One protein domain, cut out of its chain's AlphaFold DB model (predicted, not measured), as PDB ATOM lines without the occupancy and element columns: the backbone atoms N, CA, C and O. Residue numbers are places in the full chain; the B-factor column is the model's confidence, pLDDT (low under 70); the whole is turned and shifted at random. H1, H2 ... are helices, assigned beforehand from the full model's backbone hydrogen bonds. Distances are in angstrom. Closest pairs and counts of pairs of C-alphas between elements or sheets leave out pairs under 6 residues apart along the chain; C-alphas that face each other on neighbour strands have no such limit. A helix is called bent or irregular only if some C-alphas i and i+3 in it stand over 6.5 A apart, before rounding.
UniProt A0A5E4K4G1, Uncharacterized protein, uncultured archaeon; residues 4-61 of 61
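This is residues 4 to 61 of the 61 residues of an uncharacterized protein of uncultured archaeon (UniProt A0A5E4K4G1). One long helix, H2, and a shorter one, H1, meet near their ends in a wide L, with a tight turn at the corner and both arms otherwise free. H2 makes most of the length. The printed part has 58 residues with two named helices, H1 then H2, and no named strand: all helix. It is extended, with a radius of gyration of the C-alphas of 20.1 A and spans of 60 by 29 by 10 A.

Find C-alpha 25 at (243.461, 254.533, 197.815); from there H2, residues 25 to 60, runs 53.7 A to C-alpha 60 at (202.682, 226.460, 177.138). H2 is irregular: C-alphas 26 and 29 are 8.1 A apart. H1, residues 4 to 22, starts at C-alpha 4 at (246.340, 234.799, 218.408) and is 26.7 A long.

Look at Trp 21 and Gly 29, whose C-alphas, 4.5 A apart, are the closest of H1 and H2. The helices touch there, H1 with residues 20 to 22 alone and H2 with residues 28 to 32 alone. Their lines are about perpendicular, at 88 degrees. In H1 every O i to N i+4 pair is within hydrogen-bond range; in H2, 30 of 32 are.

The C-alphas of Trp 4 and Asp 61, the two farthest apart, are 60.9 A apart. Residues 4 to 16 and 34 to 61 stand free. The link from H1 to H2 is tight. The printed part has no cut, and no printed residue is under 70 in pLDDT.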
ATOM      1  N   TRP A   4     246.023 233.382 218.225       96.56
ATOM      2  CA  TRP A   4     246.340 234.799 218.408       96.56
ATOM      3  C   TRP A   4     246.942 235.458 217.160       96.56
ATOM      4  O   TRP A   4     246.617 236.604 216.858       96.56
ATOM      5  N   ILE A   5     247.778 234.734 216.409       96.31
ATOM      6  CA  ILE A   5     248.371 235.224 215.155       96.31
ATOM      7  C   ILE A   5     247.298 235.329 214.066       96.31
ATOM      8  O   ILE A   5     247.275 236.313 213.335       96.31
ATOM      9  N   GLU A   6     246.384 234.360 213.981       96.75
ATOM     10  CA  GLU A   6     245.268 234.396 213.023       96.75
ATOM     11  C   GLU A   6     244.346 235.595 213.268       96.75
ATOM     12  O   GLU A   6     243.997 236.307 212.327       96.75
ATOM     13  N   ILE A   7     244.013 235.870 214.534       97.31
ATOM     14  CA  ILE A   7     243.212 237.042 214.914       97.31
ATOM     15  C   ILE A   7     243.939 238.340 214.542       97.31
ATOM     16  O   ILE A   7     243.325 239.235 213.964       97.31
ATOM     17  N   LEU A   8     245.239 238.446 214.837       97.50
ATOM     18  CA  LEU A   8     246.014 239.649 214.526       97.50
ATOM     19  C   LEU A   8     246.110 239.890 213.012       97.50
ATOM     20  O   LEU A   8     245.914 241.017 212.560       97.50
ATOM     21  N   LEU A   9     246.355 238.840 212.224       97.62
ATOM     22  CA  LEU A   9     246.382 238.934 210.762       97.62
ATOM     23  C   LEU A   9     245.014 239.330 210.202       97.62
ATOM     24  O   LEU A   9     244.941 240.225 209.363       97.62
ATOM     25  N   GLY A  10     243.930 238.730 210.704       97.69
ATOM     26  CA  GLY A  10     242.569 239.110 210.326       97.69
ATOM     27  C   GLY A  10     242.272 240.581 210.626       97.69
ATOM     28  O   GLY A  10     241.713 241.281 209.784       97.69
ATOM     29  N   LEU A  11     242.714 241.077 211.786       98.00
ATOM     30  CA  LEU A  11     242.545 242.474 212.179       98.00
ATOM     31  C   LEU A  11     243.301 243.428 211.242       98.00
ATOM     32  O   LEU A  11     242.742 244.445 210.830       98.00
ATOM     33  N   ILE A  12     244.548 243.099 210.886       98.25
ATOM     34  CA  ILE A  12     245.365 243.902 209.963       98.25
ATOM     35  C   ILE A  12     244.716 243.949 208.578       98.25
ATOM     36  O   ILE A  12     244.568 245.032 208.014       98.25
ATOM     37  N   LEU A  13     244.287 242.801 208.045       97.81
ATOM     38  CA  LEU A  13     243.647 242.730 206.731       97.81
ATOM     39  C   LEU A  13     242.329 243.509 206.694       97.81
ATOM     40  O   LEU A  13     242.099 244.270 205.757       97.81
ATOM     41  N   LEU A  14     241.491 243.366 207.726       97.81
ATOM     42  CA  LEU A  14     240.217 244.076 207.814       97.81
ATOM     43  C   LEU A  14     240.428 245.593 207.855       97.81
ATOM     44  O   LEU A  14     239.843 246.316 207.050       97.81
ATOM     45  N   ASN A  15     241.285 246.079 208.758       98.06
ATOM     46  CA  ASN A  15     241.550 247.514 208.874       98.06
ATOM     47  C   ASN A  15     242.243 248.066 207.623       98.06
ATOM     48  O   ASN A  15     241.903 249.160 207.180       98.06
ATOM     49  N   GLY A  16     243.158 247.305 207.016       97.12
ATOM     50  CA  GLY A  16     243.805 247.672 205.760       97.12
ATOM     51  C   GLY A  16     242.804 247.821 204.614       97.12
ATOM     52  O   GLY A  16     242.845 248.819 203.896       97.12
ATOM     53  N   ALA A  17     241.863 246.882 204.473       95.81
ATOM     54  CA  ALA A  17     240.809 246.951 203.464       95.81
ATOM     55  C   ALA A  17     239.857 248.133 203.704       95.81
ATOM     56  O   ALA A  17     239.590 248.894 202.775       95.81
ATOM     57  N   ILE A  18     239.402 248.328 204.950       96.50
ATOM     58  CA  ILE A  18     238.543 249.463 205.327       96.50
ATOM     59  C   ILE A  18     239.247 250.787 205.034       96.50
ATOM     60  O   ILE A  18     238.649 251.663 204.417       96.50
ATOM     61  N   PHE A  19     240.514 250.932 205.429       97.12
ATOM     62  CA  PHE A  19     241.286 252.147 205.187       97.12
ATOM     63  C   PHE A  19     241.469 252.409 203.689       97.12
ATOM     64  O   PHE A  19     241.176 253.509 203.228       97.12
ATOM     65  N   THR A  20     241.886 251.390 202.928       96.81
ATOM     66  CA  THR A  20     242.090 251.465 201.469       96.81
ATOM     67  C   THR A  20     240.809 251.891 200.755       96.81
ATOM     68  O   THR A  20     240.848 252.753 199.879       96.81
ATOM     69  N   TRP A  21     239.669 251.329 201.158       93.00
ATOM     70  CA  TRP A  21     238.361 251.697 200.627       93.00
ATOM     71  C   TRP A  21     237.949 253.121 201.035       93.00
ATOM     72  O   TRP A  21     237.567 253.910 200.173       93.00
ATOM     73  N   TRP A  22     238.084 253.477 202.319       94.00
ATOM     74  CA  TRP A  22     237.672 254.771 202.877       94.00
ATOM     75  C   TRP A  22     238.401 255.956 202.245       94.00
ATOM     76  O   TRP A  22     237.773 256.938 201.858       94.00
ATOM     77  N   VAL A  23     239.728 255.870 202.115       96.69
ATOM     78  CA  VAL A  23     240.526 256.944 201.497       96.69
ATOM     79  C   VAL A  23     240.531 256.859 199.969       96.69
ATOM     80  O   VAL A  23     241.236 257.628 199.320       96.69
ATOM     81  N   ASN A  24     239.776 255.912 199.399       95.06
ATOM     82  CA  ASN A  24     239.775 255.581 197.979       95.06
ATOM     83  C   ASN A  24     241.201 255.416 197.418       95.06
ATOM     84  O   ASN A  24     241.539 255.914 196.340       95.06
ATOM     85  N   PHE A  25     242.066 254.744 198.184       96.19
ATOM     86  CA  PHE A  25     243.461 254.533 197.815       96.19
ATOM     87  C   PHE A  25     243.523 253.799 196.475       96.19
ATOM     88  O   PHE A  25     242.834 252.799 196.301       96.19
ATOM     89  N   TRP A  26     244.301 254.310 195.516       94.38
ATOM     90  CA  TRP A  26     244.381 253.769 194.147       94.38
ATOM     91  C   TRP A  26     243.018 253.477 193.493       94.38
ATOM     92  O   TRP A  26     242.880 252.516 192.739       94.38
ATOM     93  N   SER A  27     241.998 254.287 193.791       95.94
ATOM     94  CA  SER A  27     240.645 254.114 193.249       95.94
ATOM     95  C   SER A  27     239.986 252.768 193.600       95.94
ATOM     96  O   SER A  27     239.027 252.355 192.947       95.94
ATOM     97  N   PHE A  28     240.457 252.069 194.642       95.19
ATOM     98  CA  PHE A  28     239.846 250.817 195.104       95.19
ATOM     99  C   PHE A  28     238.411 251.016 195.605       95.19
ATOM    100  O   PHE A  28     237.586 250.114 195.454       95.19
ATOM    101  N   GLY A  29     238.099 252.183 196.174       94.62
ATOM    102  CA  GLY A  29     236.741 252.559 196.567       94.62
ATOM    103  C   GLY A  29     235.805 252.613 195.366       94.62
ATOM    104  O   GLY A  29     234.763 251.951 195.353       94.62
ATOM    105  N   ASP A  30     236.228 253.324 194.322       96.12
ATOM    106  CA  ASP A  30     235.486 253.425 193.067       96.12
ATOM    107  C   ASP A  30     235.329 252.062 192.389       96.12
ATOM    108  O   ASP A  30     234.230 251.712 191.959       96.12
ATOM    109  N   ALA A  31     236.395 251.259 192.340       96.62
ATOM    110  CA  ALA A  31     236.367 249.919 191.761       96.62
ATOM    111  C   ALA A  31     235.399 248.988 192.512       96.62
ATOM    112  O   ALA A  31     234.600 248.291 191.882       96.62
ATOM    113  N   ALA A  32     235.416 249.012 193.849       95.62
ATOM    114  CA  ALA A  32     234.497 248.230 194.673       95.62
ATOM    115  C   ALA A  32     233.035 248.643 194.436       95.62
ATOM    116  O   ALA A  32     232.166 247.786 194.256       95.62
ATOM    117  N   LEU A  33     232.756 249.950 194.375       96.38
ATOM    118  CA  LEU A  33     231.414 250.462 194.091       96.38
ATOM    119  C   LEU A  33     230.965 250.163 192.656       96.38
ATOM    120  O   LEU A  33     229.795 249.852 192.441       96.38
ATOM    121  N   ALA A  34     231.867 250.238 191.676       97.56
ATOM    122  CA  ALA A  34     231.581 249.883 190.290       97.56
ATOM    123  C   ALA A  34     231.242 248.393 190.158       97.56
ATOM    124  O   ALA A  34     230.240 248.052 189.528       97.56
ATOM    125  N   PHE A  35     232.011 247.520 190.814       97.00
ATOM    126  CA  PHE A  35     231.720 246.091 190.879       97.00
ATOM    127  C   PHE A  35     230.360 245.822 191.535       97.00
ATOM    128  O   PHE A  35     229.550 245.089 190.974       97.00
ATOM    129  N   PHE A  36     230.066 246.465 192.670       97.38
ATOM    130  CA  PHE A  36     228.780 246.318 193.356       97.38
ATOM    131  C   PHE A  36     227.598 246.759 192.480       97.38
ATOM    132  O   PHE A  36     226.636 246.009 192.320       97.38
ATOM    133  N   LYS A  37     227.686 247.938 191.849       97.75
ATOM    134  CA  LYS A  37     226.664 248.431 190.908       97.75
ATOM    135  C   LYS A  37     226.484 247.479 189.725       97.75
ATOM    136  O   LYS A  37     225.351 247.152 189.383       97.75
ATOM    137  N   GLY A  38     227.582 247.005 189.133       98.00
ATOM    138  CA  GLY A  38     227.546 246.013 188.059       98.00
ATOM    139  C   GLY A  38     226.862 244.716 188.498       98.00
ATOM    140  O   GLY A  38     225.989 244.215 187.795       98.00
ATOM    141  N   GLY A  39     227.185 244.218 189.693       98.00
ATOM    142  CA  GLY A  39     226.547 243.044 190.289       98.00
ATOM    143  C   GLY A  39     225.042 243.218 190.505       98.00
ATOM    144  O   GLY A  39     224.277 242.310 190.188       98.00
ATOM    145  N   LEU A  40     224.596 244.391 190.970       98.50
ATOM    146  CA  LEU A  40     223.167 244.699 191.110       98.50
ATOM    147  C   LEU A  40     222.437 244.683 189.762       98.50
ATOM    148  O   LEU A  40     221.346 244.123 189.667       98.50
ATOM    149  N   VAL A  41     223.039 245.250 188.713       98.50
ATOM    150  CA  VAL A  41     222.465 245.216 187.359       98.50
ATOM    151  C   VAL A  41     222.327 243.773 186.872       98.50
ATOM    152  O   VAL A  41     221.250 243.378 186.430       98.50
ATOM    153  N   TRP A  42     223.379 242.962 187.012       98.12
ATOM    154  CA  TRP A  42     223.337 241.547 186.638       98.12
ATOM    155  C   TRP A  42     222.275 240.759 187.410       98.12
ATOM    156  O   TRP A  42     221.545 239.977 186.805       98.12
ATOM    157  N   MET A  43     222.135 240.995 188.716       98.31
ATOM    158  CA  MET A  43     221.088 240.381 189.540       98.31
ATOM    159  C   MET A  43     219.688 240.683 188.997       98.31
ATOM    160  O   MET A  43     218.894 239.763 188.812       98.31
ATOM    161  N   VAL A  44     219.390 241.950 188.691       98.62
ATOM    162  CA  VAL A  44     218.084 242.347 188.138       98.62
ATOM    163  C   VAL A  44     217.833 241.688 186.781       98.62
ATOM    164  O   VAL A  44     216.738 241.179 186.548       98.62
ATOM    165  N   ILE A  45     218.846 241.642 185.908       98.62
ATOM    166  CA  ILE A  45     218.751 240.975 184.600       98.62
ATOM    167  C   ILE A  45     218.404 239.493 184.769       98.62
ATOM    168  O   ILE A  45     217.479 239.009 184.121       98.62
ATOM    169  N   LEU A  46     219.111 238.774 185.646       98.56
ATOM    170  CA  LEU A  46     218.884 237.343 185.858       98.56
ATOM    171  C   LEU A  46     217.505 237.065 186.462       98.56
ATOM    172  O   LEU A  46     216.826 236.141 186.023       98.56
ATOM    173  N   VAL A  47     217.062 237.883 187.417       98.50
ATOM    174  CA  VAL A  47     215.709 237.778 187.984       98.50
ATOM    175  C   VAL A  47     214.646 238.013 186.906       98.50
ATOM    176  O   VAL A  47     213.711 237.223 186.788       98.50
ATOM    177  N   GLY A  48     214.806 239.047 186.076       98.56
ATOM    178  CA  GLY A  48     213.907 239.301 184.948       98.56
ATOM    179  C   GLY A  48     213.885 238.145 183.945       98.56
ATOM    180  O   GLY A  48     212.817 237.726 183.505       98.56
ATOM    181  N   PHE A  49     215.051 237.578 183.635       98.56
ATOM    182  CA  PHE A  49     215.174 236.421 182.752       98.56
ATOM    183  C   PHE A  49     214.447 235.185 183.301       98.56
ATOM    184  O   PHE A  49     213.734 234.515 182.555       98.56
ATOM    185  N   ILE A  50     214.559 234.919 184.607       98.50
ATOM    186  CA  ILE A  50     213.818 233.838 185.272       98.50
ATOM    187  C   ILE A  50     212.308 234.052 185.123       98.50
ATOM    188  O   ILE A  50     211.609 233.122 184.730       98.50
ATOM    189  N   PHE A  51     211.800 235.266 185.363       98.38
ATOM    190  CA  PHE A  51     210.370 235.547 185.197       98.38
ATOM    191  C   PHE A  51     209.881 235.359 183.762       98.38
ATOM    192  O   PHE A  51     208.783 234.845 183.566       98.38
ATOM    193  N   ILE A  52     210.687 235.723 182.761       98.38
ATOM    194  CA  ILE A  52     210.348 235.479 181.354       98.38
ATOM    195  C   ILE A  52     210.216 233.976 181.087       98.38
ATOM    196  O   ILE A  52     209.238 233.554 180.477       98.38
ATOM    197  N   ILE A  53     211.169 233.164 181.558       98.12
ATOM    198  CA  ILE A  53     211.117 231.706 181.376       98.12
ATOM    199  C   ILE A  53     209.885 231.116 182.060       98.12
ATOM    200  O   ILE A  53     209.183 230.320 181.442       98.12
ATOM    201  N   LEU A  54     209.620 231.510 183.309       97.50
ATOM    202  CA  LEU A  54     208.449 231.044 184.051       97.50
ATOM    203  C   LEU A  54     207.155 231.415 183.320       97.50
ATOM    204  O   LEU A  54     206.336 230.543 183.066       97.50
ATOM    205  N   GLY A  55     207.023 232.667 182.873       97.75
ATOM    206  CA  GLY A  55     205.849 233.109 182.124       97.75
ATOM    207  C   GLY A  55     205.664 232.374 180.792       97.75
ATOM    208  O   GLY A  55     204.542 232.050 180.425       97.75
ATOM    209  N   ILE A  56     206.747 232.062 180.071       97.88
ATOM    210  CA  ILE A  56     206.671 231.240 178.851       97.88
ATOM    211  C   ILE A  56     206.247 229.802 179.180       97.88
ATOM    212  O   ILE A  56     205.491 229.215 178.409       97.88
ATOM    213  N   SER A  57     206.731 229.234 180.290       96.38
ATOM    214  CA  SER A  57     206.329 227.897 180.744       96.38
ATOM    215  C   SER A  57     204.830 227.848 181.030       96.38
ATOM    216  O   SER A  57     204.157 226.965 180.511       96.38
ATOM    217  N   ASP A  58     204.310 228.841 181.755       96.44
ATOM    218  CA  ASP A  58     202.891 228.936 182.112       96.44
ATOM    219  C   ASP A  58     201.975 229.141 180.891       96.44
ATOM    220  O   ASP A  58     200.809 228.773 180.936       96.44
ATOM    221  N   LEU A  59     202.472 229.740 179.799       95.81
ATOM    222  CA  LEU A  59     201.713 229.907 178.547       95.81
ATOM    223  C   LEU A  59     201.661 228.641 177.683       95.81
ATOM    224  O   LEU A  59     200.903 228.596 176.711       95.81
ATOM    225  N   LYS A  60     202.547 227.677 177.942       81.06
ATOM    226  CA  LYS A  60     202.682 226.460 177.138       81.06
ATOM    227  C   LYS A  60     201.831 225.307 177.679       81.06
ATOM    228  O   LYS A  60     201.519 224.402 176.901       81.06
ATOM    229  N   ASP A  61     201.499 225.359 178.963       71.31
ATOM    230  CA  ASP A  61     200.538 224.476 179.628       71.31
ATOM    231  C   ASP A  61     199.097 224.997 179.457       71.31
ATOM    232  O   ASP A  61     198.181 224.148 179.334       71.31
TER     233      ASP A  61